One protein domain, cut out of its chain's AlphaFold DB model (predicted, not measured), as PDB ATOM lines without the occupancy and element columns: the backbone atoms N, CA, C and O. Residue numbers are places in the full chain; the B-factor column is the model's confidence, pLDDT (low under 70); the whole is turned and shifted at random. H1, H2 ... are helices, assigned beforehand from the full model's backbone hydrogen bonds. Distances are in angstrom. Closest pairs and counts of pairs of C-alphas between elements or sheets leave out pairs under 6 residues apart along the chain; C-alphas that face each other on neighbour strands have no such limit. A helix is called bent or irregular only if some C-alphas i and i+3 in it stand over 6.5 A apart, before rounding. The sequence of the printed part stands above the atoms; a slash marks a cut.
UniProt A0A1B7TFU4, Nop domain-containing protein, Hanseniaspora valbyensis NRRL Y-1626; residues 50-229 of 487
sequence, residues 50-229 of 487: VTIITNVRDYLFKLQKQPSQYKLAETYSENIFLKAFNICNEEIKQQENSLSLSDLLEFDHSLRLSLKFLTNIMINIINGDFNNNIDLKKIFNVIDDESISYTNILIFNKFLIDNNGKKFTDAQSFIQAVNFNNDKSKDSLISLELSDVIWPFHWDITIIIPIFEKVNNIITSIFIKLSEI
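Overview. This is residues 50 to 229 of the 487 residues of the protein "Nop domain-containing protein" of Hanseniaspora valbyensis NRRL Y-1626 (UniProt A0A1B7TFU4). A bundle of five helices, H1, H2, H3, H5 and H8, runs along H3, which touches the other four; at one end H4, H6 and H7 make a smaller head, with H7 packed on both H4 and H6. The printed part has 180 residues, with eight named helices, H1 to H8 in chain order, and no named strand: all helix. It is compact, with a radius of gyration of the C-alphas of 17.1 A and spans of 53 by 37 by 23 A.

Along the chain. H3, residues 101 to 128, is 40.2 A long and begins at C-alpha 101, (146.322, 130.235, 132.097). H2, residues 67 to 94, is 37.1 A long; it is irregular, C-alphas 68 and 71 being 7.5 A apart, with a kink of 75 degrees near residue 74. H1 is residues 50 to 65, 22.7 A; H4 136 to 144; H5 150 to 162, 18.0 A; H6 171 to 178; H7 184 to 193. H8, residues 209 to 229, 30.0 A, ends at C-alpha 229, (153.336, 135.890, 133.857).

Arrangement. H3 is the hub. It touches H1, closest C-alphas Arg 57 and Ser 114 at 4.5 A, the same way at a shallow tilt of 21 degrees. With residues 104 to 115 alone it touches H8, Asp 108 to Leu 226 at 7.3 A between closest C-alphas, opposite ways at 20 degrees. With residues 112 to 119 alone it touches H5, closest C-alphas Thr 119 and Asn 157 at 6.3 A. H2 and H3, a hairpin, only just touch, with 3 pairs of C-alphas within 8 A, Pro 67 and Asn 124 closest at 7.2 A. H2 also touches H8, closest C-alphas Asn 89 and Ile 222 at 5.8 A. H7 touches H4, closest C-alphas Ile 139 and Ile 190 at 5.9 A, and H6, Ala 171 and Ser 191 at 6.8 A. H7 and H8 are apart. Every O i to N i+4 pair is within hydrogen-bond range in H1 and H3 to H8; in H2, 16 of 24 are.

Size, cuts and confidence. The C-alphas farthest apart, Ser 98 and Ile 198, are 54.0 A apart. The printed part has no cut; the link from H7 to H8, residues 194 to 208, is long. Mean pLDDT of the printed part is 79.6; residues 67 to 79, 95 to 97, 129 to 133, 145 to 148, 179 to 182 and 207 are under 70.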
ATOM      1  N   VAL A  50     154.807 121.780 130.378       81.88
ATOM      2  CA  VAL A  50     154.017 120.952 131.302       81.88
ATOM      3  C   VAL A  50     154.504 119.506 131.262       81.88
ATOM      4  O   VAL A  50     154.701 118.890 132.308       81.88
ATOM      5  N   THR A  51     154.775 118.971 130.071       82.75
ATOM      6  CA  THR A  51     155.285 117.603 129.898       82.75
ATOM      7  C   THR A  51     156.672 117.440 130.517       82.75
ATOM      8  O   THR A  51     156.888 116.498 131.280       82.75
ATOM      9  N   ILE A  52     157.590 118.379 130.260       81.44
ATOM     10  CA  ILE A  52     158.949 118.347 130.823       81.44
ATOM     11  C   ILE A  52     158.887 118.331 132.355       81.44
ATOM     12  O   ILE A  52     159.480 117.456 132.988       81.44
ATOM     13  N   ILE A  53     158.151 119.268 132.967       83.12
ATOM     14  CA  ILE A  53     158.113 119.366 134.431       83.12
ATOM     15  C   ILE A  53     157.379 118.187 135.075       83.12
ATOM     16  O   ILE A  53     157.770 117.738 136.150       83.12
ATOM     17  N   THR A  54     156.362 117.640 134.408       83.88
ATOM     18  CA  THR A  54     155.627 116.459 134.880       83.88
ATOM     19  C   THR A  54     156.523 115.222 134.879       83.88
ATOM     20  O   THR A  54     156.553 114.486 135.862       83.88
ATOM     21  N   ASN A  55     157.351 115.046 133.846       82.50
ATOM     22  CA  ASN A  55     158.341 113.970 133.803       82.50
ATOM     23  C   ASN A  55     159.387 114.114 134.921       82.50
ATOM     24  O   ASN A  55     159.727 113.133 135.583       82.50
ATOM     25  N   VAL A  56     159.866 115.340 135.173       82.25
ATOM     26  CA  VAL A  56     160.783 115.629 136.292       82.25
ATOM     27  C   VAL A  56     160.120 115.325 137.638       82.25
ATOM     28  O   VAL A  56     160.723 114.671 138.488       82.25
ATOM     29  N   ARG A  57     158.871 115.762 137.832       86.12
ATOM     30  CA  ARG A  57     158.060 115.474 139.023       86.12
ATOM     31  C   ARG A  57     157.938 113.969 139.264       86.12
ATOM     32  O   ARG A  57     158.205 113.515 140.373       86.12
ATOM     33  N   ASP A  58     157.561 113.201 138.248       83.50
ATOM     34  CA  ASP A  58     157.330 111.758 138.370       83.50
ATOM     35  C   ASP A  58     158.627 110.990 138.638       83.50
ATOM     36  O   ASP A  58     158.642 110.029 139.412       83.50
ATOM     37  N   TYR A  59     159.733 111.436 138.044       81.62
ATOM     38  CA  TYR A  59     161.060 110.910 138.334       81.62
ATOM     39  C   TYR A  59     161.467 111.169 139.794       81.62
ATOM     40  O   TYR A  59     161.873 110.239 140.492       81.62
ATOM     41  N   LEU A  60     161.287 112.398 140.295       81.06
ATOM     42  CA  LEU A  60     161.570 112.748 141.694       81.06
ATOM     43  C   LEU A  60     160.681 111.971 142.674       81.06
ATOM     44  O   LEU A  60     161.163 111.501 143.701       81.06
ATOM     45  N   PHE A  61     159.406 111.769 142.342       83.06
ATOM     46  CA  PHE A  61     158.502 110.952 143.148       83.06
ATOM     47  C   PHE A  61     158.964 109.490 143.242       83.06
ATOM     48  O   PHE A  61     158.924 108.891 144.319       83.06
ATOM     49  N   LYS A  62     159.433 108.908 142.131       82.94
ATOM     50  CA  LYS A  62     159.994 107.547 142.117       82.94
ATOM     51  C   LYS A  62     161.275 107.457 142.943       82.94
ATOM     52  O   LYS A  62     161.389 106.542 143.754       82.94
ATOM     53  N   LEU A  63     162.179 108.429 142.802       77.69
ATOM     54  CA  LEU A  63     163.395 108.508 143.615       77.69
ATOM     55  C   LEU A  63     163.083 108.610 145.110       77.69
ATOM     56  O   LEU A  63     163.691 107.900 145.903       77.69
ATOM     57  N   GLN A  64     162.098 109.426 145.500       80.81
ATOM     58  CA  GLN A  64     161.683 109.547 146.899       80.81
ATOM     59  C   GLN A  64     161.259 108.194 147.505       80.81
ATOM     60  O   GLN A  64     161.470 107.964 148.695       80.81
ATOM     61  N   LYS A  65     160.659 107.296 146.709       81.25
ATOM     62  CA  LYS A  65     160.225 105.963 147.162       81.25
ATOM     63  C   LYS A  65     161.360 104.938 147.260       81.25
ATOM     64  O   LYS A  65     161.155 103.897 147.878       81.25
ATOM     65  N   GLN A  66     162.521 105.190 146.654       79.31
ATOM     66  CA  GLN A  66     163.623 104.225 146.548       79.31
ATOM     67  C   GLN A  66     164.935 104.805 147.104       79.31
ATOM     68  O   GLN A  66     165.858 105.101 146.342       79.31
ATOM     69  N   PRO A  67     165.058 104.943 148.439       66.62
ATOM     70  CA  PRO A  67     166.203 105.605 149.060       66.62
ATOM     71  C   PRO A  67     167.548 104.898 148.850       66.62
ATOM     72  O   PRO A  67     168.598 105.534 148.869       66.62
ATOM     73  N   SER A  68     167.544 103.594 148.566       63.34
ATOM     74  CA  SER A  68     168.758 102.836 148.239       63.34
ATOM     75  C   SER A  68     169.439 103.286 146.938       63.34
ATOM     76  O   SER A  68     170.614 102.989 146.735       63.34
ATOM     77  N   GLN A  69     168.741 104.025 146.066       63.97
ATOM     78  CA  GLN A  69     169.246 104.444 144.754       63.97
ATOM     79  C   GLN A  69     169.861 105.855 144.735       63.97
ATOM     80  O   GLN A  69     170.321 106.302 143.683       63.97
ATOM     81  N   TYR A  70     169.933 106.561 145.871       65.94
ATOM     82  CA  TYR A  70     170.445 107.940 145.911       65.94
ATOM     83  C   TYR A  70     171.899 108.070 145.417       65.94
ATOM     84  O   TYR A  70     172.208 109.014 144.692       65.94
ATOM     85  N   LYS A  71     172.764 107.079 145.693       56.69
ATOM     86  CA  LYS A  71     174.165 107.053 145.212       56.69
ATOM     87  C   LYS A  71     174.292 106.886 143.688       56.69
ATOM     88  O   LYS A  71     175.255 107.353 143.095       56.69
ATOM     89  N   LEU A  72     173.315 106.245 143.041       50.41
ATOM     90  CA  LEU A  72     173.245 106.103 141.576       50.41
ATOM     91  C   LEU A  72     172.705 107.375 140.899       50.41
ATOM     92  O   LEU A  72     173.018 107.642 139.739       50.41
ATOM     93  N   ALA A  73     171.922 108.178 141.622       53.88
ATOM     94  CA  ALA A  73     171.366 109.431 141.121       53.88
ATOM     95  C   ALA A  73     172.392 110.579 141.087       53.88
ATOM     96  O   ALA A  73     172.208 111.519 140.321       53.88
ATOM     97  N   GLU A  74     173.475 110.513 141.862       55.84
ATOM     98  CA  GLU A  74     174.399 111.631 142.119       55.84
ATOM     99  C   GLU A  74     175.015 112.244 140.844       55.84
ATOM    100  O   GLU A  74     175.044 113.461 140.692       55.84
ATOM    101  N   THR A  75     175.408 111.422 139.867       51.78
ATOM    102  CA  THR A  75     175.993 111.888 138.587       51.78
ATOM    103  C   THR A  75     174.995 111.957 137.431       51.78
ATOM    104  O   THR A  75     175.146 112.779 136.526       51.78
ATOM    105  N   TYR A  76     173.961 111.109 137.432       51.94
ATOM    106  CA  TYR A  76     172.987 111.044 136.336       51.94
ATOM    107  C   TYR A  76     171.897 112.123 136.467       51.94
ATOM    108  O   TYR A  76     171.397 112.638 135.468       51.94
ATOM    109  N   SER A  77     171.557 112.514 137.700       60.75
ATOM    110  CA  SER A  77     170.454 113.436 137.982       60.75
ATOM    111  C   SER A  77     170.827 114.921 137.870       60.75
ATOM    112  O   SER A  77     169.987 115.700 137.422       60.75
ATOM    113  N   GLU A  78     172.078 115.317 138.159       64.06
ATOM    114  CA  GLU A  78     172.523 116.721 138.044       64.06
ATOM    115  C   GLU A  78     172.348 117.235 136.606       64.06
ATOM    116  O   GLU A  78     171.698 118.255 136.377       64.06
ATOM    117  N   ASN A  79     172.837 116.488 135.613       67.44
ATOM    118  CA  ASN A  79     172.743 116.893 134.209       67.44
ATOM    119  C   ASN A  79     171.301 116.890 133.688       67.44
ATOM    120  O   ASN A  79     170.931 117.765 132.908       67.44
ATOM    121  N   ILE A  80     170.475 115.936 134.121       73.06
ATOM    122  CA  ILE A  80     169.088 115.803 133.660       73.06
ATOM    123  C   ILE A  80     168.214 116.917 134.238       73.06
ATOM    124  O   ILE A  80     167.495 117.575 133.485       73.06
ATOM    125  N   PHE A  81     168.295 117.175 135.546       74.00
ATOM    126  CA  PHE A  81     167.500 118.219 136.188       74.00
ATOM    127  C   PHE A  81     167.933 119.611 135.755       74.00
ATOM    128  O   PHE A  81     167.082 120.415 135.378       74.00
ATOM    129  N   LEU A  82     169.240 119.892 135.742       76.00
ATOM    130  CA  LEU A  82     169.737 121.188 135.284       76.00
ATOM    131  C   LEU A  82     169.336 121.438 133.831       76.00
ATOM    132  O   LEU A  82     168.855 122.523 133.521       76.00
ATOM    133  N   LYS A  83     169.454 120.436 132.951       80.50
ATOM    134  CA  LYS A  83     169.016 120.561 131.556       80.50
ATOM    135  C   LYS A  83     167.508 120.801 131.457       80.50
ATOM    136  O   LYS A  83     167.112 121.735 130.769       80.50
ATOM    137  N   ALA A  84     166.683 120.033 132.173       79.12
ATOM    138  CA  ALA A  84     165.227 120.203 132.179       79.12
ATOM    139  C   ALA A  84     164.812 121.607 132.632       79.12
ATOM    140  O   ALA A  84     164.070 122.298 131.937       79.12
ATOM    141  N   PHE A  85     165.321 122.055 133.781       81.19
ATOM    142  CA  PHE A  85     164.970 123.357 134.331       81.19
ATOM    143  C   PHE A  85     165.540 124.512 133.500       81.19
ATOM    144  O   PHE A  85     164.868 125.529 133.347       81.19
ATOM    145  N   ASN A  86     166.726 124.362 132.903       81.44
ATOM    146  CA  ASN A  86     167.263 125.364 131.982       81.44
ATOM    147  C   ASN A  86     166.413 125.487 130.712       81.44
ATOM    148  O   ASN A  86     166.081 126.610 130.342       81.44
ATOM    149  N   ILE A  87     165.980 124.368 130.116       82.88
ATOM    150  CA  ILE A  87     165.036 124.379 128.984       82.88
ATOM    151  C   ILE A  87     163.748 125.102 129.388       82.88
ATOM    152  O   ILE A  87     163.314 126.010 128.686       82.88
ATOM    153  N   CYS A  88     163.180 124.780 130.556       82.00
ATOM    154  CA  CYS A  88     161.989 125.469 131.048       82.00
ATOM    155  C   CYS A  88     162.207 126.983 131.201       82.00
ATOM    156  O   CYS A  88     161.362 127.780 130.806       82.00
ATOM    157  N   ASN A  89     163.347 127.396 131.754       81.50
ATOM    158  CA  ASN A  89     163.687 128.804 131.959       81.50
ATOM    159  C   ASN A  89     163.880 129.571 130.635       81.50
ATOM    160  O   ASN A  89     163.584 130.765 130.568       81.50
ATOM    161  N   GLU A  90     164.384 128.911 129.592       81.75
ATOM    162  CA  GLU A  90     164.527 129.494 128.254       81.75
ATOM    163  C   GLU A  90     163.191 129.567 127.511       81.75
ATOM    164  O   GLU A  90     162.846 130.622 126.982       81.75
ATOM    165  N   GLU A  91     162.408 128.490 127.519       80.62
ATOM    166  CA  GLU A  91     161.117 128.425 126.827       80.62
ATOM    167  C   GLU A  91     160.073 129.357 127.464       80.62
ATOM    168  O   GLU A  91     159.315 129.997 126.740       80.62
ATOM    169  N   ILE A  92     160.085 129.559 128.790       80.12
ATOM    170  CA  ILE A  92     159.222 130.563 129.445       80.12
ATOM    171  C   ILE A  92     159.467 131.966 128.880       80.12
ATOM    172  O   ILE A  92     158.505 132.685 128.629       80.12
ATOM    173  N   LYS A  93     160.729 132.339 128.623       74.94
ATOM    174  CA  LYS A  93     161.066 133.642 128.018       74.94
ATOM    175  C   LYS A  93     160.566 133.762 126.579       74.94
ATOM    176  O   LYS A  93     160.287 134.862 126.119       74.94
ATOM    177  N   GLN A  94     160.500 132.650 125.849       76.75
ATOM    178  CA  GLN A  94     160.064 132.639 124.451       76.75
ATOM    179  C   GLN A  94     158.533 132.603 124.321       76.75
ATOM    180  O   GLN A  94     157.989 133.133 123.354       76.75
ATOM    181  N   GLN A  95     157.835 132.009 125.295       69.88
ATOM    182  CA  GLN A  95     156.404 131.692 125.227       69.88
ATOM    183  C   GLN A  95     155.505 132.569 126.124       69.88
ATOM    184  O   GLN A  95     154.333 132.236 126.319       69.88
ATOM    185  N   GLU A  96     155.995 133.708 126.638       66.00
ATOM    186  CA  GLU A  96     155.280 134.572 127.608       66.00
ATOM    187  C   GLU A  96     153.833 134.937 127.208       66.00
ATOM    188  O   GLU A  96     152.981 135.160 128.069       66.00
ATOM    189  N   ASN A  97     153.527 134.969 125.904       65.25
ATOM    190  CA  ASN A  97     152.217 135.365 125.381       65.25
ATOM    191  C   ASN A  97     151.372 134.224 124.786       65.25
ATOM    192  O   ASN A  97     150.222 134.476 124.428       65.25
ATOM    193  N   SER A  98     151.900 133.002 124.654       75.38
ATOM    194  CA  SER A  98     151.216 131.904 123.945       75.38
ATOM    195  C   SER A  98     150.590 130.848 124.854       75.38
ATOM    196  O   SER A  98     149.721 130.107 124.400       75.38
ATOM    197  N   LEU A  99     151.017 130.758 126.115       79.31
ATOM    198  CA  LEU A  99     150.544 129.733 127.050       79.31
ATOM    199  C   LEU A  99     149.185 130.098 127.655       79.31
ATOM    200  O   LEU A  99     148.947 131.246 128.044       79.31
ATOM    201  N   SER A 100     148.292 129.110 127.764       85.62
ATOM    202  CA  SER A 100     147.007 129.306 128.431       85.62
ATOM    203  C   SER A 100     147.194 129.429 129.949       85.62
ATOM    204  O   SER A 100     148.133 128.881 130.525       85.62
ATOM    205  N   LEU A 101     146.278 130.124 130.633       85.00
ATOM    206  CA  LEU A 101     146.322 130.235 132.097       85.00
ATOM    207  C   LEU A 101     146.249 128.862 132.784       85.00
ATOM    208  O   LEU A 101     146.879 128.677 133.819       85.00
ATOM    209  N   SER A 102     145.506 127.911 132.209       85.44
ATOM    210  CA  SER A 102     145.408 126.547 132.742       85.44
ATOM    211  C   SER A 102     146.766 125.848 132.705       85.44
ATOM    212  O   SER A 102     147.191 125.306 133.720       85.44
ATOM    213  N   ASP A 103     147.473 125.931 131.574       85.81
ATOM    214  CA  ASP A 103     148.792 125.305 131.413       85.81
ATOM    215  C   ASP A 103     149.823 125.947 132.344       85.81
ATOM    216  O   ASP A 103     150.645 125.258 132.940       85.81
ATOM    217  N   LEU A 104     149.760 127.272 132.521       87.69
ATOM    218  CA  LEU A 104     150.636 127.993 133.446       87.69
ATOM    219  C   LEU A 104     150.388 127.597 134.910       87.69
ATOM    220  O   LEU A 104     151.345 127.455 135.671       87.69
ATOM    221  N   LEU A 105     149.126 127.411 135.312       87.62
ATOM    222  CA  LEU A 105     148.770 126.954 136.660       87.62
ATOM    223  C   LEU A 105     149.169 125.493 136.894       87.62
ATOM    224  O   LEU A 105     149.624 125.158 137.985       87.62
ATOM    225  N   GLU A 106     149.027 124.632 135.886       86.56
ATOM    226  CA  GLU A 106     149.476 123.240 135.952       86.56
ATOM    227  C   GLU A 106     151.003 123.148 136.018       86.56
ATOM    228  O   GLU A 106     151.550 122.407 136.835       86.56
ATOM    229  N   PHE A 107     151.698 123.954 135.215       87.06
ATOM    230  CA  PHE A 107     153.148 124.067 135.253       87.06
ATOM    231  C   PHE A 107     153.641 124.548 136.625       87.06
ATOM    232  O   PHE A 107     154.550 123.941 137.190       87.06
ATOM    233  N   ASP A 108     153.004 125.572 137.205       87.19
ATOM    234  CA  ASP A 108     153.283 126.036 138.572       87.19
ATOM    235  C   ASP A 108     153.022 124.928 139.602       87.19
ATOM    236  O   ASP A 108     153.863 124.623 140.440       87.19
ATOM    237  N   HIS A 109     151.892 124.232 139.518       86.06
ATOM    238  CA  HIS A 109     151.601 123.147 140.450       86.06
ATOM    239  C   HIS A 109     152.638 122.011 140.370       86.06
ATOM    240  O   HIS A 109     153.149 121.561 141.400       86.06
ATOM    241  N   SER A 110     152.996 121.578 139.162       85.88
ATOM    242  CA  SER A 110     153.995 120.529 138.953       85.88
ATOM    243  C   SER A 110     155.386 120.960 139.411       85.88
ATOM    244  O   SER A 110     156.061 120.181 140.081       85.88
ATOM    245  N   LEU A 111     155.791 122.209 139.156       87.12
ATOM    246  CA  LEU A 111     157.055 122.763 139.643       87.12
ATOM    247  C   LEU A 111     157.109 122.786 141.181       87.12
ATOM    248  O   LEU A 111     158.149 122.473 141.765       87.12
ATOM    249  N   ARG A 112     155.989 123.091 141.853       86.56
ATOM    250  CA  ARG A 112     155.885 123.036 143.319       86.56
ATOM    251  C   ARG A 112     156.092 121.617 143.827       86.56
ATOM    252  O   ARG A 112     156.830 121.411 144.789       86.56
ATOM    253  N   LEU A 113     155.427 120.644 143.206       85.62
ATOM    254  CA  LEU A 113     155.546 119.238 143.585       85.62
ATOM    255  C   LEU A 113     156.965 118.716 143.361       85.62
ATOM    256  O   LEU A 113     157.495 118.049 144.244       85.62
ATOM    257  N   SER A 114     157.607 119.072 142.245       85.44
ATOM    258  CA  SER A 114     159.019 118.755 142.008       85.44
ATOM    259  C   SER A 114     159.900 119.292 143.136       85.44
ATOM    260  O   SER A 114     160.711 118.547 143.680       85.44
ATOM    261  N   LEU A 115     159.703 120.549 143.550       86.12
ATOM    262  CA  LEU A 115     160.452 121.127 144.665       86.12
ATOM    263  C   LEU A 115     160.182 120.385 145.983       86.12
ATOM    264  O   LEU A 115     161.123 120.068 146.698       86.12
ATOM    265  N   LYS A 116     158.920 120.050 146.278       87.38
ATOM    266  CA  LYS A 116     158.542 119.280 147.475       87.38
ATOM    267  C   LYS A 116     159.181 117.889 147.500       87.38
ATOM    268  O   LYS A 116     159.669 117.456 148.540       87.38
ATOM    269  N   PHE A 117     159.183 117.179 146.374       86.00
ATOM    270  CA  PHE A 117     159.818 115.865 146.270       86.00
ATOM    271  C   PHE A 117     161.334 115.960 146.407       86.00
ATOM    272  O   PHE A 117     161.925 115.141 147.105       86.00
ATOM    273  N   LEU A 118     161.947 116.998 145.838       83.38
ATOM    274  CA  LEU A 118     163.361 117.290 146.036       83.38
ATOM    275  C   LEU A 118     163.673 117.520 147.526       83.38
ATOM    276  O   LEU A 118     164.561 116.868 148.067       83.38
ATOM    277  N   THR A 119     162.887 118.350 148.221       86.31
ATOM    278  CA  THR A 119     163.003 118.555 149.676       86.31
ATOM    279  C   THR A 119     162.896 117.242 150.449       86.31
ATOM    280  O   THR A 119     163.717 116.969 151.318       86.31
ATOM    281  N   ASN A 120     161.927 116.388 150.112       86.94
ATOM    282  CA  ASN A 120     161.762 115.091 150.770       86.94
ATOM    283  C   ASN A 120     162.940 114.143 150.526       86.94
ATOM    284  O   ASN A 120     163.301 113.393 151.427       86.94
ATOM    285  N   ILE A 121     163.547 114.162 149.336       82.56
ATOM    286  CA  ILE A 121     164.768 113.395 149.060       82.56
ATOM    287  C   ILE A 121     165.898 113.878 149.976       82.56
ATOM    288  O   ILE A 121     166.550 113.055 150.610       82.56
ATOM    289  N   MET A 122     166.077 115.195 150.113       82.62
ATOM    290  CA  MET A 122     167.071 115.781 151.019       82.62
ATOM    291  C   MET A 122     166.832 115.363 152.475       82.62
ATOM    292  O   MET A 122     167.756 114.905 153.141       82.62
ATOM    293  N   ILE A 123     165.582 115.445 152.943       86.62
ATOM    294  CA  ILE A 123     165.175 114.979 154.276       86.62
ATOM    295  C   ILE A 123     165.486 113.491 154.453       86.62
ATOM    296  O   ILE A 123     166.018 113.104 155.484       86.62
ATOM    297  N   ASN A 124     165.173 112.649 153.466       83.94
ATOM    298  CA  ASN A 124     165.414 111.210 153.548       83.94
ATOM    299  C   ASN A 124     166.908 110.875 153.612       83.94
ATOM    300  O   ASN A 124     167.278 109.929 154.298       83.94
ATOM    301  N   ILE A 125     167.755 111.631 152.911       79.69
ATOM    302  CA  ILE A 125     169.212 111.484 152.990       79.69
ATOM    303  C   ILE A 125     169.693 111.878 154.391       79.69
ATOM    304  O   ILE A 125     170.363 111.089 155.049       79.69
ATOM    305  N   ILE A 126     169.256 113.039 154.896       81.19
ATOM    306  CA  ILE A 126     169.611 113.505 156.244       81.19
ATOM    307  C   ILE A 126     169.064 112.567 157.332       81.19
ATOM    308  O   ILE A 126     169.720 112.361 158.338       81.19
ATOM    309  N   ASN A 127     167.892 111.962 157.178       81.19
ATOM    310  CA  ASN A 127     167.398 110.999 158.166       81.19
ATOM    311  C   ASN A 127     168.089 109.629 158.029       81.19
ATOM    312  O   ASN A 127     168.226 108.915 159.013       81.19
ATOM    313  N   GLY A 128     168.515 109.244 156.820       73.62
ATOM    314  CA  GLY A 128     169.172 107.961 156.555       73.62
ATOM    315  C   GLY A 128     170.607 107.883 157.079       73.62
ATOM    316  O   GLY A 128     171.035 106.817 157.519       73.62
ATOM    317  N   ASP A 129     171.328 109.005 157.081       65.56
ATOM    318  CA  ASP A 129     172.699 109.079 157.598       65.56
ATOM    319  C   ASP A 129     172.759 109.162 159.138       65.56
ATOM    320  O   ASP A 129     173.827 108.987 159.733       65.56
ATOM    321  N   PHE A 130     171.624 109.396 159.812       59.91
ATOM    322  CA  PHE A 130     171.584 109.689 161.244       59.91
ATOM    323  C   PHE A 130     170.538 108.843 161.986       59.91
ATOM    324  O   PHE A 130     169.341 109.054 161.856       59.91
ATOM    325  N   ASN A 131     170.989 107.990 162.916       58.78
ATOM    326  CA  ASN A 131     170.140 107.345 163.940       58.78
ATOM    327  C   ASN A 131     169.618 108.337 165.007       58.78
ATOM    328  O   ASN A 131     169.259 107.945 166.118       58.78
ATOM    329  N   ASN A 132     169.640 109.637 164.715       58.25
ATOM    330  CA  ASN A 132     169.162 110.658 165.627       58.25
ATOM    331  C   ASN A 132     167.643 110.719 165.473       58.25
ATOM    332  O   ASN A 132     167.155 110.880 164.362       58.25
ATOM    333  N   ASN A 133     166.907 110.606 166.580       69.50
ATOM    334  CA  ASN A 133     165.437 110.570 166.659       69.50
ATOM    335  C   ASN A 133     164.711 111.845 166.149       69.50
ATOM    336  O   ASN A 133     163.609 112.145 166.595       69.50
ATOM    337  N   ILE A 134     165.314 112.639 165.263       80.12
ATOM    338  CA  ILE A 134     164.699 113.826 164.672       80.12
ATOM    339  C   ILE A 134     163.904 113.404 163.456       80.12
ATOM    340  O   ILE A 134     164.451 112.972 162.444       80.12
ATOM    341  N   ASP A 135     162.605 113.640 163.519       85.44
ATOM    342  CA  ASP A 135     161.733 113.460 162.375       85.44
ATOM    343  C   ASP A 135     161.624 114.772 161.577       85.44
ATOM    344  O   ASP A 135     160.655 115.532 161.680       85.44
ATOM    345  N   LEU A 136     162.639 115.054 160.746       86.50
ATOM    346  CA  LEU A 136     162.631 116.220 159.848       86.50
ATOM    347  C   LEU A 136     161.427 116.220 158.890       86.50
ATOM    348  O   LEU A 136     161.010 117.283 158.431       86.50
ATOM    349  N   LYS A 137     160.835 115.051 158.612       87.12
ATOM    350  CA  LYS A 137     159.645 114.923 157.768       87.12
ATOM    351  C   LYS A 137     158.408 115.450 158.494       87.12
ATOM    352  O   LYS A 137     157.639 116.199 157.893       87.12
ATOM    353  N   LYS A 138     158.227 115.137 159.782       85.75
ATOM    354  CA  LYS A 138     157.161 115.745 160.599       85.75
ATOM    355  C   LYS A 138     157.334 117.252 160.738       85.75
ATOM    356  O   LYS A 138     156.370 117.986 160.530       85.75
ATOM    357  N   ILE A 139     158.557 117.720 160.994       86.12
ATOM    358  CA  ILE A 139     158.861 119.160 161.064       86.12
ATOM    359  C   ILE A 139     158.517 119.844 159.733       86.12
ATOM    360  O   ILE A 139     157.830 120.867 159.720       86.12
ATOM    361  N   PHE A 140     158.910 119.250 158.602       87.12
ATOM    362  CA  PHE A 140     158.546 119.756 157.282       87.12
ATOM    363  C   PHE A 140     157.028 119.761 157.053       87.12
ATOM    364  O   PHE A 140     156.504 120.735 156.524       87.12
ATOM    365  N   ASN A 141     156.294 118.740 157.502       83.31
ATOM    366  CA  ASN A 141     154.832 118.698 157.392       83.31
ATOM    367  C   ASN A 141     154.140 119.805 158.211       83.31
ATOM    368  O   ASN A 141     153.154 120.381 157.742       83.31
ATOM    369  N   VAL A 142     154.656 120.133 159.401       81.62
ATOM    370  CA  VAL A 142     154.186 121.273 160.216       81.62
ATOM    371  C   VAL A 142     154.445 122.601 159.494       81.62
ATOM    372  O   VAL A 142     153.606 123.507 159.493       81.62
ATOM    373  N   ILE A 143     155.602 122.713 158.844       78.38
ATOM    374  CA  ILE A 143     156.044 123.906 158.120       78.38
ATOM    375  C   ILE A 143     155.241 124.127 156.833       78.38
ATOM    376  O   ILE A 143     154.660 125.205 156.649       78.38
ATOM    377  N   ASP A 144     155.177 123.107 155.975       74.75
ATOM    378  CA  ASP A 144     154.430 123.118 154.720       74.75
ATOM    379  C   ASP A 144     152.944 123.370 155.011       74.75
ATOM    380  O   ASP A 144     152.317 124.114 154.264       74.75
ATOM    381  N   ASP A 145     152.393 122.853 156.127       66.94
ATOM    382  CA  ASP A 145     150.965 122.933 156.516       66.94
ATOM    383  C   ASP A 145     150.030 122.547 155.350       66.94
ATOM    384  O   ASP A 145     148.943 123.098 155.192       66.94
ATOM    385  N   GLU A 146     150.512 121.672 154.452       59.72
ATOM    386  CA  GLU A 146     149.904 121.360 153.141       59.72
ATOM    387  C   GLU A 146     149.555 122.594 152.292       59.72
ATOM    388  O   GLU A 146     148.801 122.529 151.318       59.72
ATOM    389  N   SER A 147     150.124 123.745 152.629       57.47
ATOM    390  CA  SER A 147     149.886 124.990 151.936       57.47
ATOM    391  C   SER A 147     150.424 124.888 150.515       57.47
ATOM    392  O   SER A 147     151.522 124.394 150.266       57.47
ATOM    393  N   ILE A 148     149.691 125.443 149.550       62.47
ATOM    394  CA  ILE A 148     150.168 125.624 148.167       62.47
ATOM    395  C   ILE A 148     151.268 126.725 148.114       62.47
ATOM    396  O   ILE A 148     151.484 127.385 147.106       62.47
ATOM    397  N   SER A 149     151.948 127.001 149.233       70.56
ATOM    398  CA  SER A 149     152.924 128.079 149.367       70.56
ATOM    399  C   SER A 149     154.318 127.603 148.976       70.56
ATOM    400  O   SER A 149     154.936 126.806 149.676       70.56
ATOM    401  N   TYR A 150     154.850 128.152 147.887       75.62
ATOM    402  CA  TYR A 150     156.250 127.966 147.505       75.62
ATOM    403  C   TYR A 150     157.228 128.493 148.550       75.62
ATOM    404  O   TYR A 150     158.257 127.871 148.802       75.62
ATOM    405  N   THR A 151     156.895 129.623 149.175       77.69
ATOM    406  CA  THR A 151     157.752 130.306 150.146       77.69
ATOM    407  C   THR A 151     158.151 129.374 151.281       77.69
ATOM    408  O   THR A 151     159.309 129.355 151.680       77.69
ATOM    409  N   ASN A 152     157.220 128.543 151.754       80.12
ATOM    410  CA  ASN A 152     157.467 127.648 152.879       80.12
ATOM    411  C   ASN A 152     158.482 126.555 152.529       80.12
ATOM    412  O   ASN A 152     159.409 126.300 153.297       80.12
ATOM    413  N   ILE A 153     158.331 125.957 151.345       84.62
ATOM    414  CA  ILE A 153     159.232 124.919 150.840       84.62
ATOM    415  C   ILE A 153     160.625 125.513 150.581       84.62
ATOM    416  O   ILE A 153     161.631 124.918 150.958       84.62
ATOM    417  N   LEU A 154     160.693 126.718 150.000       82.94
ATOM    418  CA  LEU A 154     161.953 127.417 149.739       82.94
ATOM    419  C   LEU A 154     162.693 127.802 151.027       82.94
ATOM    420  O   LEU A 154     163.904 127.601 151.102       82.94
ATOM    421  N   ILE A 155     161.982 128.319 152.038       83.19
ATOM    422  CA  ILE A 155     162.556 128.638 153.355       83.19
ATOM    423  C   ILE A 155     163.136 127.374 153.987       83.19
ATOM    424  O   ILE A 155     164.271 127.396 154.456       83.19
ATOM    425  N   PHE A 156     162.396 126.262 153.953       87.31
ATOM    426  CA  PHE A 156     162.873 125.013 154.538       87.31
ATOM    427  C   PHE A 156     164.076 124.429 153.785       87.31
ATOM    428  O   PHE A 156     165.049 124.026 154.411       87.31
ATOM    429  N   ASN A 157     164.073 124.461 152.448       86.00
ATOM    430  CA  ASN A 157     165.239 124.058 151.655       86.00
ATOM    431  C   ASN A 157     166.469 124.897 151.989       86.00
ATOM    432  O   ASN A 157     167.552 124.355 152.196       86.00
ATOM    433  N   LYS A 158     166.300 126.219 152.081       86.00
ATOM    434  CA  LYS A 158     167.381 127.120 152.469       86.00
ATOM    435  C   LYS A 158     167.891 126.809 153.876       86.00
ATOM    436  O   LYS A 158     169.094 126.773 154.079       86.00
ATOM    437  N   PHE A 159     167.000 126.511 154.820       88.69
ATOM    438  CA  PHE A 159     167.376 126.075 156.163       88.69
ATOM    439  C   PHE A 159     168.257 124.814 156.147       88.69
ATOM    440  O   PHE A 159     169.288 124.799 156.823       88.69
ATOM    441  N   LEU A 160     167.884 123.787 155.375       87.69
ATOM    442  CA  LEU A 160     168.663 122.545 155.278       87.69
ATOM    443  C   LEU A 160     170.066 122.788 154.697       87.69
ATOM    444  O   LEU A 160     171.035 122.210 155.189       87.69
ATOM    445  N   ILE A 161     170.163 123.659 153.687       85.44
ATOM    446  CA  ILE A 161     171.417 124.036 153.018       85.44
ATOM    447  C   ILE A 161     172.302 124.890 153.942       85.44
ATOM    448  O   ILE A 161     173.430 124.505 154.243       85.44
ATOM    449  N   ASP A 162     171.781 126.014 154.443       87.38
ATOM    450  CA  ASP A 162     172.539 127.021 155.203       87.38
ATOM    451  C   ASP A 162     173.072 126.480 156.542       87.38
ATOM    452  O   ASP A 162     174.040 127.006 157.093       87.38
ATOM    453  N   ASN A 163     172.431 125.445 157.095       87.31
ATOM    454  CA  ASN A 163     172.830 124.833 158.362       87.31
ATOM    455  C   ASN A 163     173.584 123.508 158.185       87.31
ATOM    456  O   ASN A 163     173.781 122.788 159.165       87.31
ATOM    457  N   ASN A 164     174.049 123.187 156.974       84.81
ATOM    458  CA  ASN A 164     174.929 122.041 156.785       84.81
ATOM    459  C   ASN A 164     176.229 122.179 157.591       84.81
ATOM    460  O   ASN A 164     176.875 123.225 157.592       84.81
ATOM    461  N   GLY A 165     176.617 121.114 158.292       82.44
ATOM    462  CA  GLY A 165     177.783 121.078 159.175       82.44
ATOM    463  C   GLY A 165     177.615 121.882 160.470       82.44
ATOM    464  O   GLY A 165     178.502 121.858 161.327       82.44
ATOM    465  N   LYS A 166     176.488 122.581 160.660       87.50
ATOM    466  CA  LYS A 166     176.221 123.350 161.877       87.50
ATOM    467  C   LYS A 166     175.797 122.416 163.002       87.50
ATOM    468  O   LYS A 166     174.882 121.609 162.864       87.50
ATOM    469  N   LYS A 167     176.449 122.567 164.153       87.56
ATOM    470  CA  LYS A 167     176.114 121.831 165.370       87.56
ATOM    471  C   LYS A 167     174.993 122.535 166.125       87.56
ATOM    472  O   LYS A 167     175.181 123.656 166.592       87.56
ATOM    473  N   PHE A 168     173.857 121.865 166.268       89.56
ATOM    474  CA  PHE A 168     172.760 122.313 167.112       89.56
ATOM    475  C   PHE A 168     172.909 121.728 168.514       89.56
ATOM    476  O   PHE A 168     173.085 120.519 168.685       89.56
ATOM    477  N   THR A 169     172.872 122.595 169.522       89.50
ATOM    478  CA  THR A 169     173.103 122.231 170.929       89.50
ATOM    479  C   THR A 169     171.822 122.080 171.730       89.50
ATOM    480  O   THR A 169     171.831 121.397 172.749       89.50
ATOM    481  N   ASP A 170     170.738 122.700 171.274       89.38
ATOM    482  CA  ASP A 170     169.440 122.705 171.941       89.38
ATOM    483  C   ASP A 170     168.301 123.025 170.953       89.38
ATOM    484  O   ASP A 170     168.527 123.532 169.847       89.38
ATOM    485  N   ALA A 171     167.060 122.763 171.374       86.62
ATOM    486  CA  ALA A 171     165.864 122.986 170.561       86.62
ATOM    487  C   ALA A 171     165.677 124.456 170.153       86.62
ATOM    488  O   ALA A 171     165.204 124.740 169.054       86.62
ATOM    489  N   GLN A 172     166.086 125.401 171.002       87.88
ATOM    490  CA  GLN A 172     165.929 126.827 170.730       87.88
ATOM    491  C   GLN A 172     166.860 127.283 169.598       87.88
ATOM    492  O   GLN A 172     166.430 128.020 168.715       87.88
ATOM    493  N   SER A 173     168.099 126.788 169.571       89.06
ATOM    494  CA  SER A 173     169.083 127.024 168.514       89.06
ATOM    495  C   SER A 173     168.609 126.485 167.161       89.06
ATOM    496  O   SER A 173     168.856 127.106 166.126       89.06
ATOM    497  N   PHE A 174     167.872 125.367 167.170       88.94
ATOM    498  CA  PHE A 174     167.250 124.794 165.979       88.94
ATOM    499  C   PHE A 174     166.064 125.639 165.505       88.94
ATOM    500  O   PHE A 174     166.036 126.056 164.350       88.94
ATOM    501  N   ILE A 175     165.121 125.968 166.394       86.94
ATOM    502  CA  ILE A 175     163.934 126.777 166.058       86.94
ATOM    503  C   ILE A 175     164.343 128.159 165.530       86.94
ATOM    504  O   ILE A 175     163.822 128.617 164.513       86.94
ATOM    505  N   GLN A 176     165.334 128.799 166.158       86.62
ATOM    506  CA  GLN A 176     165.884 130.075 165.690       86.62
ATOM    507  C   GLN A 176     166.518 129.976 164.303       86.62
ATOM    508  O   GLN A 176     166.476 130.945 163.550       86.62
ATOM    509  N   ALA A 177     167.110 128.833 163.957       85.12
ATOM    510  CA  ALA A 177     167.695 128.624 162.639       85.12
ATOM    511  C   ALA A 177     166.637 128.331 161.567       85.12
ATOM    512  O   ALA A 177     166.801 128.775 160.433       85.12
ATOM    513  N   VAL A 178     165.550 127.635 161.920       82.38
ATOM    514  CA  VAL A 178     164.400 127.410 161.027       82.38
ATOM    515  C   VAL A 178     163.689 128.731 160.695       82.38
ATOM    516  O   VAL A 178     163.225 128.897 159.570       82.38
ATOM    517  N   ASN A 179     163.630 129.668 161.654       69.88
ATOM    518  CA  ASN A 179     163.124 131.044 161.527       69.88
ATOM    519  C   ASN A 179     161.863 131.187 160.648       69.88
ATOM    520  O   ASN A 179     161.876 131.823 159.590       69.88
ATOM    521  N   PHE A 180     160.757 130.577 161.077       66.56
ATOM    522  CA  PHE A 180     159.547 130.481 160.263       66.56
ATOM    523  C   PHE A 180     158.537 131.602 160.548       66.56
ATOM    524  O   PHE A 180     157.596 131.411 161.312       66.56
ATOM    525  N   ASN A 181     158.710 132.779 159.931       61.62
ATOM    526  CA  ASN A 181     157.738 133.897 159.918       61.62
ATOM    527  C   ASN A 181     157.087 134.274 161.278       61.62
ATOM    528  O   ASN A 181     156.036 134.912 161.297       61.62
ATOM    529  N   ASN A 182     157.709 133.926 162.411       56.91
ATOM    530  CA  ASN A 182     157.209 134.147 163.775       56.91
ATOM    531  C   ASN A 182     155.817 133.549 164.081       56.91
ATOM    532  O   ASN A 182     155.071 134.106 164.894       56.91
ATOM    533  N   ASP A 183     155.441 132.424 163.462       70.88
ATOM    534  CA  ASP A 183     154.205 131.724 163.830       70.88
ATOM    535  C   ASP A 183     154.408 130.896 165.109       70.88
ATOM    536  O   ASP A 183     154.790 129.726 165.076       70.88
ATOM    537  N   LYS A 184     154.083 131.508 166.256       76.00
ATOM    538  CA  LYS A 184     154.206 130.888 167.588       76.00
ATOM    539  C   LYS A 184     153.500 129.534 167.706       76.00
ATOM    540  O   LYS A 184     153.890 128.708 168.536       76.00
ATOM    541  N   SER A 185     152.442 129.304 166.922       76.00
ATOM    542  CA  SER A 185     151.720 128.029 166.943       76.00
ATOM    543  C   SER A 185     152.548 126.910 166.309       76.00
ATOM    544  O   SER A 185     152.634 125.817 166.870       76.00
ATOM    545  N   LYS A 186     153.239 127.209 165.204       79.62
ATOM    546  CA  LYS A 186     154.166 126.284 164.545       79.62
ATOM    547  C   LYS A 186     155.416 126.057 165.376       79.62
ATOM    548  O   LYS A 186     155.810 124.907 165.521       79.62
ATOM    549  N   ASP A 187     155.970 127.099 165.992       83.25
ATOM    550  CA  ASP A 187     157.120 126.956 166.896       83.25
ATOM    551  C   ASP A 187     156.818 125.974 168.035       83.25
ATOM    552  O   ASP A 187     157.649 125.136 168.381       83.25
ATOM    553  N   SER A 188     155.598 126.029 168.580       83.88
ATOM    554  CA  SER A 188     155.152 125.124 169.645       83.88
ATOM    555  C   SER A 188     155.037 123.676 169.155       83.88
ATOM    556  O   SER A 188     155.449 122.759 169.862       83.88
ATOM    557  N   LEU A 189     154.515 123.464 167.941       84.88
ATOM    558  CA  LEU A 189     154.423 122.134 167.327       84.88
ATOM    559  C   LEU A 189     155.808 121.565 167.003       84.88
ATOM    560  O   LEU A 189     156.084 120.418 167.328       84.88
ATOM    561  N   ILE A 190     156.703 122.377 166.436       85.81
ATOM    562  CA  ILE A 190     158.095 121.988 166.179       85.81
ATOM    563  C   ILE A 190     158.804 121.664 167.499       85.81
ATOM    564  O   ILE A 190     159.491 120.655 167.583       85.81
ATOM    565  N   SER A 191     158.605 122.463 168.553       85.88
ATOM    566  CA  SER A 191     159.181 122.187 169.880       85.88
ATOM    567  C   SER A 191     158.733 120.835 170.434       85.88
ATOM    568  O   SER A 191     159.523 120.151 171.079       85.88
ATOM    569  N   LEU A 192     157.481 120.446 170.177       87.12
ATOM    570  CA  LEU A 192     156.943 119.158 170.596       87.12
ATOM    571  C   LEU A 192     157.595 118.001 169.832       87.12
ATOM    572  O   LEU A 192     157.973 117.017 170.451       87.12
ATOM    573  N   GLU A 193     157.817 118.147 168.524       86.19
ATOM    574  CA  GLU A 193     158.559 117.151 167.733       86.19
ATOM    575  C   GLU A 193     160.048 117.059 168.122       86.19
ATOM    576  O   GLU A 193     160.709 116.065 167.833       86.19
ATOM    577  N   LEU A 194     160.593 118.082 168.789       86.31
ATOM    578  CA  LEU A 194     161.984 118.124 169.245       86.31
ATOM    579  C   LEU A 194     162.190 117.605 170.680       86.31
ATOM    580  O   LEU A 194     163.334 117.580 171.139       86.31
ATOM    581  N   SER A 195     161.133 117.207 171.403       84.25
ATOM    582  CA  SER A 195     161.242 116.826 172.825       84.25
ATOM    583  C   SER A 195     162.135 115.609 173.059       84.25
ATOM    584  O   SER A 195     162.852 115.557 174.058       84.25
ATOM    585  N   ASP A 196     162.120 114.666 172.118       82.38
ATOM    586  CA  ASP A 196     162.750 113.347 172.256       82.38
ATOM    587  C   ASP A 196     164.092 113.259 171.504       82.38
ATOM    588  O   ASP A 196     164.676 112.184 171.322       82.38
ATOM    589  N   VAL A 197     164.593 114.410 171.055       85.81
ATOM    590  CA  VAL A 197     165.825 114.529 170.280       85.81
ATOM    591  C   VAL A 197     167.042 114.478 171.194       85.81
ATOM    592  O   VAL A 197     167.123 115.169 172.210       85.81
ATOM    593  N   ILE A 198     168.035 113.685 170.794       84.81
ATOM    594  CA  ILE A 198     169.329 113.616 171.471       84.81
ATOM    595  C   ILE A 198     170.214 114.753 170.952       84.81
ATOM    596  O   ILE A 198     170.544 114.814 169.767       84.81
ATOM    597  N   TRP A 199     170.612 115.644 171.855       86.31
ATOM    598  CA  TRP A 199     171.505 116.769 171.571       86.31
ATOM    599  C   TRP A 199     172.941 116.462 172.033       86.31
ATOM    600  O   TRP A 199     173.121 115.758 173.029       86.31
ATOM    601  N   PRO A 200     173.979 117.032 171.393       87.44
ATOM    602  CA  PRO A 200     173.937 117.840 170.179       87.44
ATOM    603  C   PRO A 200     173.929 116.973 168.917       87.44
ATOM    604  O   PRO A 200     174.493 115.880 168.901       87.44
ATOM    605  N   PHE A 201     173.409 117.514 167.824       85.25
ATOM    606  CA  PHE A 201     173.521 116.882 166.512       85.25
ATOM    607  C   PHE A 201     173.931 117.899 165.446       85.25
ATOM    608  O   PHE A 201     173.907 119.111 165.653       85.25
ATOM    609  N   HIS A 202     174.339 117.376 164.302       85.56
ATOM    610  CA  HIS A 202     174.624 118.105 163.071       85.56
ATOM    611  C   HIS A 202     174.367 117.146 161.912       85.56
ATOM    612  O   HIS A 202     174.397 115.934 162.137       85.56
ATOM    613  N   TRP A 203     174.153 117.674 160.713       85.75
ATOM    614  CA  TRP A 203     174.178 116.888 159.483       85.75
ATOM    615  C   TRP A 203     175.287 117.376 158.562       85.75
ATOM    616  O   TRP A 203     175.613 118.562 158.584       85.75
ATOM    617  N   ASP A 204     175.862 116.471 157.770       80.31
ATOM    618  CA  ASP A 204     176.824 116.815 156.726       80.31
ATOM    619  C   ASP A 204     176.461 116.111 155.417       80.31
ATOM    620  O   ASP A 204     176.587 114.899 155.282       80.31
ATOM    621  N   ILE A 205     175.995 116.902 154.459       75.19
ATOM    622  CA  ILE A 205     175.581 116.491 153.116       75.19
ATOM    623  C   ILE A 205     176.396 117.239 152.047       75.19
ATOM    624  O   ILE A 205     175.885 117.593 150.983       75.19
ATOM    625  N   THR A 206     177.679 117.495 152.324       73.75
ATOM    626  CA  THR A 206     178.598 118.306 151.496       73.75
ATOM    627  C   THR A 206     178.648 117.921 150.017       73.75
ATOM    628  O   THR A 206     178.800 118.800 149.171       73.75
ATOM    629  N   ILE A 207     178.494 116.638 149.680       67.00
ATOM    630  CA  ILE A 207     178.548 116.159 148.287       67.00
ATOM    631  C   ILE A 207     177.305 116.601 147.492       67.00
ATOM    632  O   ILE A 207     177.386 116.887 146.300       67.00
ATOM    633  N   ILE A 208     176.158 116.717 148.161       70.69
ATOM    634  CA  ILE A 208     174.848 116.860 147.520       70.69
ATOM    635  C   ILE A 208     174.384 118.328 147.494       70.69
ATOM    636  O   ILE A 208     173.637 118.737 146.601       70.69
ATOM    637  N   ILE A 209     174.888 119.157 148.413       76.56
ATOM    638  CA  ILE A 209     174.560 120.590 148.512       76.56
ATOM    639  C   ILE A 209     174.733 121.356 147.197       76.56
ATOM    640  O   ILE A 209     173.782 122.039 146.819       76.56
ATOM    641  N   PRO A 210     175.853 121.246 146.450       77.88
ATOM    642  CA  PRO A 210     176.043 122.067 145.253       77.88
ATOM    643  C   PRO A 210     174.974 121.806 144.184       77.88
ATOM    644  O   PRO A 210     174.572 122.717 143.462       77.88
ATOM    645  N   ILE A 211     174.490 120.562 144.093       74.06
ATOM    646  CA  ILE A 211     173.425 120.169 143.164       74.06
ATOM    647  C   ILE A 211     172.105 120.796 143.613       74.06
ATOM    648  O   ILE A 211     171.420 121.447 142.819       74.06
ATOM    649  N   PHE A 212     171.764 120.648 144.893       77.56
ATOM    650  CA  PHE A 212     170.526 121.182 145.455       77.56
ATOM    651  C   PHE A 212     170.485 122.709 145.422       77.56
ATOM    652  O   PHE A 212     169.454 123.268 145.063       77.56
ATOM    653  N   GLU A 213     171.595 123.392 145.698       81.56
ATOM    654  CA  GLU A 213     171.713 124.845 145.569       81.56
ATOM    655  C   GLU A 213     171.453 125.309 144.136       81.56
ATOM    656  O   GLU A 213     170.619 126.190 143.911       81.56
ATOM    657  N   LYS A 214     172.121 124.702 143.144       81.19
ATOM    658  CA  LYS A 214     171.915 125.053 141.729       81.19
ATOM    659  C   LYS A 214     170.466 124.824 141.303       81.19
ATOM    660  O   LYS A 214     169.864 125.711 140.699       81.19
ATOM    661  N   VAL A 215     169.891 123.665 141.632       78.25
ATOM    662  CA  VAL A 215     168.502 123.333 141.282       78.25
ATOM    663  C   VAL A 215     167.523 124.285 141.977       78.25
ATOM    664  O   VAL A 215     166.640 124.831 141.318       78.25
ATOM    665  N   ASN A 216     167.709 124.563 143.270       81.62
ATOM    666  CA  ASN A 216     166.852 125.471 144.035       81.62
ATOM    667  C   ASN A 216     166.909 126.908 143.486       81.62
ATOM    668  O   ASN A 216     165.872 127.559 143.346       81.62
ATOM    669  N   ASN A 217     168.093 127.385 143.089       83.81
ATOM    670  CA  ASN A 217     168.265 128.699 142.465       83.81
ATOM    671  C   ASN A 217     167.544 128.801 141.113       83.81
ATOM    672  O   ASN A 217     166.868 129.799 140.844       83.81
ATOM    673  N   ILE A 218     167.636 127.767 140.270       82.19
ATOM    674  CA  ILE A 218     166.945 127.755 138.976       82.19
ATOM    675  C   ILE A 218     165.428 127.687 139.180       82.19
ATOM    676  O   ILE A 218     164.708 128.491 138.588       82.19
ATOM    677  N   ILE A 219     164.934 126.796 140.048       82.94
ATOM    678  CA  ILE A 219     163.500 126.692 140.367       82.94
ATOM    679  C   ILE A 219     162.968 128.021 140.905       82.94
ATOM    680  O   ILE A 219     161.907 128.469 140.473       82.94
ATOM    681  N   THR A 220     163.714 128.692 141.786       83.31
ATOM    682  CA  THR A 220     163.341 130.012 142.313       83.31
ATOM    683  C   THR A 220     163.252 131.051 141.194       83.31
ATOM    684  O   THR A 220     162.274 131.794 141.120       83.31
ATOM    685  N   SER A 221     164.223 131.077 140.271       85.56
ATOM    686  CA  SER A 221     164.189 131.981 139.112       85.56
ATOM    687  C   SER A 221     162.988 131.715 138.199       85.56
ATOM    688  O   SER A 221     162.344 132.663 137.747       85.56
ATOM    689  N   ILE A 222     162.672 130.441 137.946       85.88
ATOM    690  CA  ILE A 222     161.507 130.030 137.156       85.88
ATOM    691  C   ILE A 222     160.218 130.462 137.855       85.88
ATOM    692  O   ILE A 222     159.361 131.067 137.221       85.88
ATOM    693  N   PHE A 223     160.092 130.197 139.156       86.75
ATOM    694  CA  PHE A 223     158.904 130.523 139.944       86.75
ATOM    695  C   PHE A 223     158.601 132.026 139.965       86.75
ATOM    696  O   PHE A 223     157.439 132.411 139.815       86.75
ATOM    697  N   ILE A 224     159.624 132.875 140.124       86.31
ATOM    698  CA  ILE A 224     159.460 134.337 140.111       86.31
ATOM    699  C   ILE A 224     158.883 134.785 138.764       86.31
ATOM    700  O   ILE A 224     157.830 135.418 138.729       86.31
ATOM    701  N   LYS A 225     159.512 134.375 137.654       86.81
ATOM    702  CA  LYS A 225     159.054 134.718 136.297       86.81
ATOM    703  C   LYS A 225     157.654 134.186 136.012       86.81
ATOM    704  O   LYS A 225     156.797 134.900 135.504       86.81
ATOM    705  N   LEU A 226     157.405 132.930 136.369       87.50
ATOM    706  CA  LEU A 226     156.113 132.288 136.174       87.50
ATOM    707  C   LEU A 226     155.010 133.015 136.949       87.50
ATOM    708  O   LEU A 226     153.934 133.257 136.409       87.50
ATOM    709  N   SER A 227     155.279 133.409 138.194       87.62
ATOM    710  CA  SER A 227     154.319 134.149 139.014       87.62
ATOM    711  C   SER A 227     153.993 135.521 138.421       87.62
ATOM    712  O   SER A 227     152.829 135.920 138.438       87.62
ATOM    713  N   GLU A 228     154.971 136.210 137.830       88.06
ATOM    714  CA  GLU A 228     154.742 137.461 137.095       88.06
ATOM    715  C   GLU A 228     153.859 137.250 135.855       88.06
ATOM    716  O   GLU A 228     152.877 137.974 135.670       88.06
ATOM    717  N   ILE A 229     154.132 136.217 135.050       88.69
ATOM    718  CA  ILE A 229     153.336 135.890 133.857       88.69
ATOM    719  C   ILE A 229     151.900 135.515 134.245       88.69
ATOM    720  O   ILE A 229     150.945 136.047 133.672       88.69
TER     721      ILE A 229